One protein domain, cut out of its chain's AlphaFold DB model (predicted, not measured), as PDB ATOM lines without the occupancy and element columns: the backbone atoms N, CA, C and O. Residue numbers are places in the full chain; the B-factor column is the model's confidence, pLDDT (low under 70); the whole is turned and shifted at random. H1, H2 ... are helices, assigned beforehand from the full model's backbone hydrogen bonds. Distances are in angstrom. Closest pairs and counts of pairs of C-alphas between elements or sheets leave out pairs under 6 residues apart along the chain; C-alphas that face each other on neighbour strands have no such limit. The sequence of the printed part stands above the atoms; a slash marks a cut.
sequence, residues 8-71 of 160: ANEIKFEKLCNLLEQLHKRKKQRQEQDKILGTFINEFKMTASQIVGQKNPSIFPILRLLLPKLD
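AT A GLANCE: This is residues 8 to 71 of the 160 residues of the protein "DNA_ligase_A_N domain-containing protein" of Helicoverpa armigera (UniProt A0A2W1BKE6). A helical hairpin of H1 and the longer H2 makes the long axis, the two helices side by side but in contact over only part of their lengths. From the far end of H2 the backbone loops back to the short helix H3 near H1, and residues 50 to 55 of this return stick out. The printed part has 64 residues with three named helices, in the order H1, H2, H3, and no named strand; the class is all helix. It is elongated, with spans of 41 by 24 by 18 A, and only just compact, close to loose, with a radius of gyration of the C-alphas of 12.7 A.

HOW THE PARTS SIT: Start with H1, residues 13 to 25, and go on to H2, residues 30 to 50. They form a helical hairpin, run opposite ways at a shallow tilt of 17 degrees, and touch through residues 19 to 23 of H1 and 33 to 40 of H2 alone. Look at Leu 23 and Gln 33, whose C-alphas are their closest, at 5.7 A. H3, residues 60 to 66, is close to H1 but not clearly touching: the closest C-alphas are those of Leu 16 and Ile 62, 8.0 A apart. H1 and H3 run the same way at a steep tilt of 38 degrees, only just past shallow. H2 and H3 are apart. In H1 and H2 every O i to N i+4 pair is within hydrogen-bond range; in H3, 2 of 3 are.

IN THESE COORDINATES: Find C-alpha 13 at (-34.175, -50.601, 30.807); from there H1 runs 18.6 A to Lys 25. H2 begins at C-alpha 30, at (-12.645, -47.733, 21.898), and runs 30.4 A to Gln 50. H3 runs 9.7 A from Phe 60 to C-alpha 66, at (-22.923, -52.543, 33.168).

THE WHOLE: The two C-alphas farthest apart are those of Lys 28 and Gly 53, at 41.4 A. The link from H1 to H2 is tight, and that from H2 to H3 is short. The printed part has no cut. Its mean pLDDT is 91.5, and no printed residue is under 70.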
ATOM      1  N   ALA A   8     -31.505 -42.940  38.546       87.56
ATOM      2  CA  ALA A   8     -31.104 -44.131  37.806       87.56
ATOM      3  C   ALA A   8     -32.241 -45.158  37.694       87.56
ATOM      4  O   ALA A   8     -32.282 -45.895  36.713       87.56
ATOM      5  N   ASN A   9     -33.172 -45.169  38.653       89.06
ATOM      6  CA  ASN A   9     -34.331 -46.054  38.650       89.06
ATOM      7  C   ASN A   9     -35.442 -45.577  37.710       89.06
ATOM      8  O   ASN A   9     -36.279 -46.386  37.363       89.06
ATOM      9  N   GLU A  10     -35.423 -44.328  37.238       88.75
ATOM     10  CA  GLU A  10     -36.418 -43.805  36.283       88.75
ATOM     11  C   GLU A  10     -36.026 -44.068  34.819       88.75
ATOM     12  O   GLU A  10     -36.799 -43.855  33.880       88.75
ATOM     13  N   ILE A  11     -34.795 -44.529  34.580       91.56
ATOM     14  CA  ILE A  11     -34.334 -44.842  33.230       91.56
ATOM     15  C   ILE A  11     -34.972 -46.147  32.769       91.56
ATOM     16  O   ILE A  11     -34.791 -47.191  33.389       91.56
ATOM     17  N   LYS A  12     -35.644 -46.110  31.615       93.75
ATOM     18  CA  LYS A  12     -36.136 -47.315  30.934       93.75
ATOM     19  C   LYS A  12     -34.991 -48.287  30.660       93.75
ATOM     20  O   LYS A  12     -33.981 -47.908  30.062       93.75
ATOM     21  N   PHE A  13     -35.174 -49.554  31.017       94.19
ATOM     22  CA  PHE A  13     -34.175 -50.601  30.807       94.19
ATOM     23  C   PHE A  13     -33.841 -50.794  29.322       94.19
ATOM     24  O   PHE A  13     -32.686 -51.016  28.971       94.19
ATOM     25  N   GLU A  14     -34.815 -50.583  28.434       93.38
ATOM     26  CA  GLU A  14     -34.601 -50.572  26.983       93.38
ATOM     27  C   GLU A  14     -33.476 -49.612  26.562       93.38
ATOM     28  O   GLU A  14     -32.641 -49.960  25.726       93.38
ATOM     29  N   LYS A  15     -33.394 -48.420  27.175       93.38
ATOM     30  CA  LYS A  15     -32.331 -47.446  26.881       93.38
ATOM     31  C   LYS A  15     -30.954 -48.022  27.219       93.38
ATOM     32  O   LYS A  15     -30.010 -47.843  26.449       93.38
ATOM     33  N   LEU A  16     -30.848 -48.750  28.332       94.44
ATOM     34  CA  LEU A  16     -29.622 -49.433  28.742       94.44
ATOM     35  C   LEU A  16     -29.278 -50.611  27.813       94.44
ATOM     36  O   LEU A  16     -28.120 -50.765  27.430       94.44
ATOM     37  N   CYS A  17     -30.260 -51.408  27.384       94.12
ATOM     38  CA  CYS A  17     -30.042 -52.472  26.397       94.12
ATOM     39  C   CYS A  17     -29.549 -51.917  25.054       94.12
ATOM     40  O   CYS A  17     -28.583 -52.428  24.491       94.12
ATOM     41  N   ASN A  18     -30.159 -50.833  24.570       93.94
ATOM     42  CA  ASN A  18     -29.751 -50.167  23.334       93.94
ATOM     43  C   ASN A  18     -28.329 -49.600  23.432       93.94
ATOM     44  O   ASN A  18     -27.575 -49.666  22.460       93.94
ATOM     45  N   LEU A  19     -27.942 -49.076  24.599       95.62
ATOM     46  CA  LEU A  19     -26.564 -48.671  24.877       95.62
ATOM     47  C   LEU A  19     -25.604 -49.863  24.749       95.62
ATOM     48  O   LEU A  19     -24.627 -49.786  24.006       95.62
ATOM     49  N   LEU A  20     -25.891 -50.975  25.432       95.19
ATOM     50  CA  LEU A  20     -25.059 -52.183  25.403       95.19
ATOM     51  C   LEU A  20     -24.916 -52.761  23.989       95.19
ATOM     52  O   LEU A  20     -23.812 -53.119  23.578       95.19
ATOM     53  N   GLU A  21     -25.999 -52.781  23.215       93.75
ATOM     54  CA  GLU A  21     -25.993 -53.235  21.823       93.75
ATOM     55  C   GLU A  21     -25.108 -52.338  20.941       93.75
ATOM     56  O   GLU A  21     -24.291 -52.814  20.147       93.75
ATOM     57  N   GLN A  22     -25.209 -51.016  21.106       95.06
ATOM     58  CA  GLN A  22     -24.364 -50.055  20.394       95.06
ATOM     59  C   GLN A  22     -22.881 -50.196  20.745       95.06
ATOM     60  O   GLN A  22     -22.031 -50.062  19.856       95.06
ATOM     61  N   LEU A  23     -22.575 -50.477  22.013       94.69
ATOM     62  CA  LEU A  23     -21.219 -50.748  22.478       94.69
ATOM     63  C   LEU A  23     -20.687 -52.062  21.912       94.69
ATOM     64  O   LEU A  23     -19.538 -52.103  21.470       94.69
ATOM     65  N   HIS A  24     -21.512 -53.109  21.865       91.75
ATOM     66  CA  HIS A  24     -21.130 -54.402  21.302       91.75
ATOM     67  C   HIS A  24     -20.810 -54.299  19.805       91.75
ATOM     68  O   HIS A  24     -19.766 -54.784  19.358       91.75
ATOM     69  N   LYS A  25     -21.651 -53.598  19.030       92.81
ATOM     70  CA  LYS A  25     -21.425 -53.347  17.593       92.81
ATOM     71  C   LYS A  25     -20.103 -52.631  17.316       92.81
ATOM     72  O   LYS A  25     -19.490 -52.849  16.275       92.81
ATOM     73  N   ARG A  26     -19.636 -51.815  18.263       94.06
ATOM     74  CA  ARG A  26     -18.403 -51.020  18.166       94.06
ATOM     75  C   ARG A  26     -17.276 -51.545  19.056       94.06
ATOM     76  O   ARG A  26     -16.353 -50.805  19.371       94.06
ATOM     77  N   LYS A  27     -17.284 -52.836  19.414       89.81
ATOM     78  CA  LYS A  27     -16.314 -53.457  20.344       89.81
ATOM     79  C   LYS A  27     -14.827 -53.304  19.995       89.81
ATOM     80  O   LYS A  27     -13.985 -53.526  20.854       89.81
ATOM     81  N   LYS A  28     -14.494 -52.960  18.746       92.56
ATOM     82  CA  LYS A  28     -13.112 -52.705  18.292       92.56
ATOM     83  C   LYS A  28     -12.743 -51.214  18.252       92.56
ATOM     84  O   LYS A  28     -11.597 -50.885  17.976       92.56
ATOM     85  N   GLN A  29     -13.694 -50.315  18.497       94.44
ATOM     86  CA  GLN A  29     -13.547 -48.867  18.345       94.44
ATOM     87  C   GLN A  29     -13.691 -48.185  19.706       94.44
ATOM     88  O   GLN A  29     -14.727 -47.603  20.023       94.44
ATOM     89  N   ARG A  30     -12.634 -48.255  20.523       94.06
ATOM     90  CA  ARG A  30     -12.645 -47.733  21.898       94.06
ATOM     91  C   ARG A  30     -13.077 -46.266  21.982       94.06
ATOM     92  O   ARG A  30     -13.930 -45.939  22.791       94.06
ATOM     93  N   GLN A  31     -12.559 -45.408  21.102       95.44
ATOM     94  CA  GLN A  31     -12.913 -43.982  21.083       95.44
ATOM     95  C   GLN A  31     -14.415 -43.748  20.858       95.44
ATOM     96  O   GLN A  31     -15.005 -42.865  21.472       95.44
ATOM     97  N   GLU A  32     -15.052 -44.553  20.006       94.38
ATOM     98  CA  GLU A  32     -16.496 -44.464  19.767       94.38
ATOM     99  C   GLU A  32     -17.298 -45.011  20.953       94.38
ATOM    100  O   GLU A  32     -18.328 -44.446  21.313       94.38
ATOM    101  N   GLN A  33     -16.813 -46.068  21.612       94.56
ATOM    102  CA  GLN A  33     -17.415 -46.565  22.852       94.56
ATOM    103  C   GLN A  33     -17.354 -45.521  23.976       94.56
ATOM    104  O   GLN A  33     -18.357 -45.304  24.654       94.56
ATOM    105  N   ASP A  34     -16.216 -44.840  24.125       94.94
ATOM    106  CA  ASP A  34     -16.018 -43.786  25.122       94.94
ATOM    107  C   ASP A  34     -16.966 -42.603  24.867       94.94
ATOM    108  O   ASP A  34     -17.601 -42.113  25.800       94.94
ATOM    109  N   LYS A  35     -17.145 -42.194  23.602       96.50
ATOM    110  CA  LYS A  35     -18.135 -41.168  23.224       96.50
ATOM    111  C   LYS A  35     -19.558 -41.593  23.580       96.50
ATOM    112  O   LYS A  35     -20.284 -40.822  24.196       96.50
ATOM    113  N   ILE A  36     -19.951 -42.816  23.224       95.94
ATOM    114  CA  ILE A  36     -21.297 -43.348  23.485       95.94
ATOM    115  C   ILE A  36     -21.594 -43.388  24.991       95.94
ATOM    116  O   ILE A  36     -22.653 -42.932  25.427       95.94
ATOM    117  N   LEU A  37     -20.650 -43.890  25.793       94.81
ATOM    118  CA  LEU A  37     -20.768 -43.902  27.252       94.81
ATOM    119  C   LEU A  37     -20.798 -42.486  27.830       94.81
ATOM    120  O   LEU A  37     -21.625 -42.202  28.695       94.81
ATOM    121  N   GLY A  38     -19.935 -41.594  27.340       95.62
ATOM    122  CA  GLY A  38     -19.888 -40.194  27.755       95.62
ATOM    123  C   GLY A  38     -21.219 -39.483  27.527       95.62
ATOM    124  O   GLY A  38     -21.745 -38.860  28.448       95.62
ATOM    125  N   THR A  39     -21.812 -39.644  26.342       96.12
ATOM    126  CA  THR A  39     -23.138 -39.104  26.018       96.12
ATOM    127  C   THR A  39     -24.203 -39.649  26.961       96.12
ATOM    128  O   THR A  39     -24.929 -38.869  27.571       96.12
ATOM    129  N   PHE A  40     -24.253 -40.968  27.167       95.50
ATOM    130  CA  PHE A  40     -25.232 -41.580  28.067       95.50
ATOM    131  C   PHE A  40     -25.105 -41.075  29.515       95.50
ATOM    132  O   PHE A  40     -26.107 -40.752  30.152       95.50
ATOM    133  N   ILE A  41     -23.878 -40.970  30.037       93.44
ATOM    134  CA  ILE A  41     -23.624 -40.471  31.397       93.44
ATOM    135  C   ILE A  41     -23.988 -38.986  31.511       93.44
ATOM    136  O   ILE A  41     -24.537 -38.569  32.530       93.44
ATOM    137  N   ASN A  42     -23.702 -38.178  30.489       93.50
ATOM    138  CA  ASN A  42     -24.061 -36.761  30.482       93.50
ATOM    139  C   ASN A  42     -25.578 -36.569  30.438       93.50
ATOM    140  O   ASN A  42     -26.108 -35.790  31.226       93.50
ATOM    141  N   GLU A  43     -26.286 -37.323  29.596       91.94
ATOM    142  CA  GLU A  43     -27.750 -37.341  29.582       91.94
ATOM    143  C   GLU A  43     -28.314 -37.726  30.951       91.94
ATOM    144  O   GLU A  43     -29.186 -37.033  31.468       91.94
ATOM    145  N   PHE A  44     -27.775 -38.777  31.578       91.00
ATOM    146  CA  PHE A  44     -28.169 -39.173  32.929       91.00
ATOM    147  C   PHE A  44     -27.988 -38.033  33.939       91.00
ATOM    148  O   PHE A  44     -28.908 -37.736  34.698       91.00
ATOM    149  N   LYS A  45     -26.826 -37.368  33.936       90.19
ATOM    150  CA  LYS A  45     -26.545 -36.236  34.831       90.19
ATOM    151  C   LYS A  45     -27.518 -35.076  34.616       90.19
ATOM    152  O   LYS A  45     -27.956 -34.477  35.594       90.19
ATOM    153  N   MET A  46     -27.873 -34.782  33.365       89.12
ATOM    154  CA  MET A  46     -28.839 -33.732  33.031       89.12
ATOM    155  C   MET A  46     -30.256 -34.091  33.489       89.12
ATOM    156  O   MET A  46     -30.930 -33.268  34.096       89.12
ATOM    157  N   THR A  47     -30.705 -35.329  33.281       86.38
ATOM    158  CA  THR A  47     -32.001 -35.780  33.810       86.38
ATOM    159  C   THR A  47     -32.011 -35.757  35.342       86.38
ATOM    160  O   THR A  47     -32.967 -35.295  35.958       86.38
ATOM    161  N   ALA A  48     -30.919 -36.188  35.978       86.81
ATOM    162  CA  ALA A  48     -30.782 -36.160  37.428       86.81
ATOM    163  C   ALA A  48     -30.783 -34.732  37.998       86.81
ATOM    164  O   ALA A  48     -31.278 -34.522  39.108       86.81
ATOM    165  N   SER A  49     -30.247 -33.738  37.279       86.12
ATOM    166  CA  SER A  49     -30.243 -32.339  37.728       86.12
ATOM    167  C   SER A  49     -31.634 -31.699  37.678       86.12
ATOM    168  O   SER A  49     -31.939 -30.901  38.560       86.12
ATOM    169  N   GLN A  50     -32.487 -32.113  36.736       85.62
ATOM    170  CA  GLN A  50     -33.865 -31.628  36.573       85.62
ATOM    171  C   GLN A  50     -34.832 -32.095  37.672       85.62
ATOM    172  O   GLN A  50     -35.881 -31.482  37.863       85.62
ATOM    173  N   ILE A  51     -34.500 -33.158  38.410       83.94
ATOM    174  CA  ILE A  51     -35.329 -33.642  39.520       83.94
ATOM    175  C   ILE A  51     -35.222 -32.673  40.704       83.94
ATOM    176  O   ILE A  51     -34.135 -32.475  41.269       83.94
ATOM    177  N   VAL A  52     -36.370 -32.097  41.068       78.75
ATOM    178  CA  VAL A  52     -36.565 -31.182  42.200       78.75
ATOM    179  C   VAL A  52     -36.953 -31.991  43.440       78.75
ATOM    180  O   VAL A  52     -37.895 -32.775  43.392       78.75
ATOM    181  N   GLY A  53     -36.242 -31.795  44.555       78.94
ATOM    182  CA  GLY A  53     -36.511 -32.468  45.832       78.94
ATOM    183  C   GLY A  53     -35.337 -33.298  46.358       78.94
ATOM    184  O   GLY A  53     -34.205 -33.174  45.885       78.94
ATOM    185  N   GLN A  54     -35.607 -34.135  47.365       77.88
ATOM    186  CA  GLN A  54     -34.616 -35.041  47.949       77.88
ATOM    187  C   GLN A  54     -34.326 -36.190  46.980       77.88
ATOM    188  O   GLN A  54     -35.216 -36.970  46.636       77.88
ATOM    189  N   LYS A  55     -33.071 -36.288  46.538       78.81
ATOM    190  CA  LYS A  55     -32.635 -37.284  45.561       78.81
ATOM    191  C   LYS A  55     -31.336 -37.952  45.971       78.81
ATOM    192  O   LYS A  55     -30.431 -37.282  46.469       78.81
ATOM    193  N   ASN A  56     -31.225 -39.224  45.610       82.44
ATOM    194  CA  ASN A  56     -29.969 -39.950  45.605       82.44
ATOM    195  C   ASN A  56     -29.383 -39.873  44.189       82.44
ATOM    196  O   ASN A  56     -29.861 -40.583  43.303       82.44
ATOM    197  N   PRO A  57     -28.360 -39.045  43.911       80.12
ATOM    198  CA  PRO A  57     -27.812 -38.894  42.561       80.12
ATOM    199  C   PRO A  57     -26.987 -40.109  42.094       80.12
ATOM    200  O   PRO A  57     -26.291 -40.034  41.079       80.12
ATOM    201  N   SER A  58     -27.017 -41.221  42.831       88.38
ATOM    202  CA  SER A  58     -26.224 -42.403  42.538       88.38
ATOM    203  C   SER A  58     -26.577 -43.023  41.182       88.38
ATOM    204  O   SER A  58     -27.723 -43.351  40.881       88.38
ATOM    205  N   ILE A  59     -25.539 -43.250  40.376       91.12
ATOM    206  CA  ILE A  59     -25.592 -44.017  39.122       91.12
ATOM    207  C   ILE A  59     -25.453 -45.532  39.367       91.12
ATOM    208  O   ILE A  59     -25.470 -46.338  38.434       91.12
ATOM    209  N   PHE A  60     -25.302 -45.945  40.628       92.94
ATOM    210  CA  PHE A  60     -25.037 -47.329  41.009       92.94
ATOM    211  C   PHE A  60     -26.039 -48.357  40.437       92.94
ATOM    212  O   PHE A  60     -25.565 -49.371  39.914       92.94
ATOM    213  N   PRO A  61     -27.371 -48.110  40.411       93.94
ATOM    214  CA  PRO A  61     -28.331 -49.052  39.820       93.94
ATOM    215  C   PRO A  61     -28.060 -49.384  38.346       93.94
ATOM    216  O   PRO A  61     -28.385 -50.480  37.892       93.94
ATOM    217  N   ILE A  62     -27.429 -48.471  37.602       94.88
ATOM    218  CA  ILE A  62     -27.005 -48.702  36.216       94.88
ATOM    219  C   ILE A  62     -25.629 -49.367  36.176       94.88
ATOM    220  O   ILE A  62     -25.433 -50.339  35.446       94.88
ATOM    221  N   LEU A  63     -24.668 -48.875  36.969       94.38
ATOM    222  CA  LEU A  63     -23.301 -49.407  36.975       94.38
ATOM    223  C   LEU A  63     -23.252 -50.892  37.331       94.38
ATOM    224  O   LEU A  63     -22.490 -51.627  36.707       94.38
ATOM    225  N   ARG A  64     -24.083 -51.357  38.270       95.12
ATOM    226  CA  ARG A  64     -24.142 -52.781  38.633       95.12
ATOM    227  C   ARG A  64     -24.602 -53.681  37.481       95.12
ATOM    228  O   ARG A  64     -24.201 -54.837  37.418       95.12
ATOM    229  N   LEU A  65     -25.398 -53.156  36.545       95.69
ATOM    230  CA  LEU A  65     -25.826 -53.877  35.341       95.69
ATOM    231  C   LEU A  65     -24.781 -53.799  34.216       95.69
ATOM    232  O   LEU A  65     -24.627 -54.758  33.464       95.69
ATOM    233  N   LEU A  66     -24.039 -52.690  34.114       94.38
ATOM    234  CA  LEU A  66     -22.923 -52.543  33.168       94.38
ATOM    235  C   LEU A  66     -21.705 -53.388  33.567       94.38
ATOM    236  O   LEU A  66     -21.009 -53.933  32.712       94.38
ATOM    237  N   LEU A  67     -21.445 -53.493  34.871       94.50
ATOM    238  CA  LEU A  67     -20.289 -54.169  35.456       94.50
ATOM    239  C   LEU A  67     -20.749 -55.265  36.433       94.50
ATOM    240  O   LEU A  67     -20.406 -55.220  37.615       94.50
ATOM    241  N   PRO A  68     -21.475 -56.298  35.959       93.44
ATOM    242  CA  PRO A  68     -22.094 -57.298  36.833       93.44
ATOM    243  C   PRO A  68     -21.080 -58.095  37.661       93.44
ATOM    244  O   PRO A  68     -21.403 -58.578  38.737       93.44
ATOM    245  N   LYS A  69     -19.825 -58.206  37.199       91.19
ATOM    246  CA  LYS A  69     -18.738 -58.866  37.946       91.19
ATOM    247  C   LYS A  69     -18.299 -58.101  39.200       91.19
ATOM    248  O   LYS A  69     -17.605 -58.673  40.033       91.19
ATOM    249  N   LEU A  70     -18.634 -56.815  39.296       93.88
ATOM    250  CA  LEU A  70     -18.282 -55.951  40.423       93.88
ATOM    251  C   LEU A  70     -19.453 -55.751  41.394       93.88
ATOM    252  O   LEU A  70     -19.285 -55.057  42.394       93.88
ATOM    253  N   ASP A  71     -20.616 -56.348  41.123       92.81
ATOM    254  CA  ASP A  71     -21.752 -56.325  42.040       92.81
ATOM    255  C   ASP A  71     -21.453 -57.221  43.251       92.81
ATOM    256  O   ASP A  71     -21.298 -58.437  43.123       92.81
TER     257      ASP A  71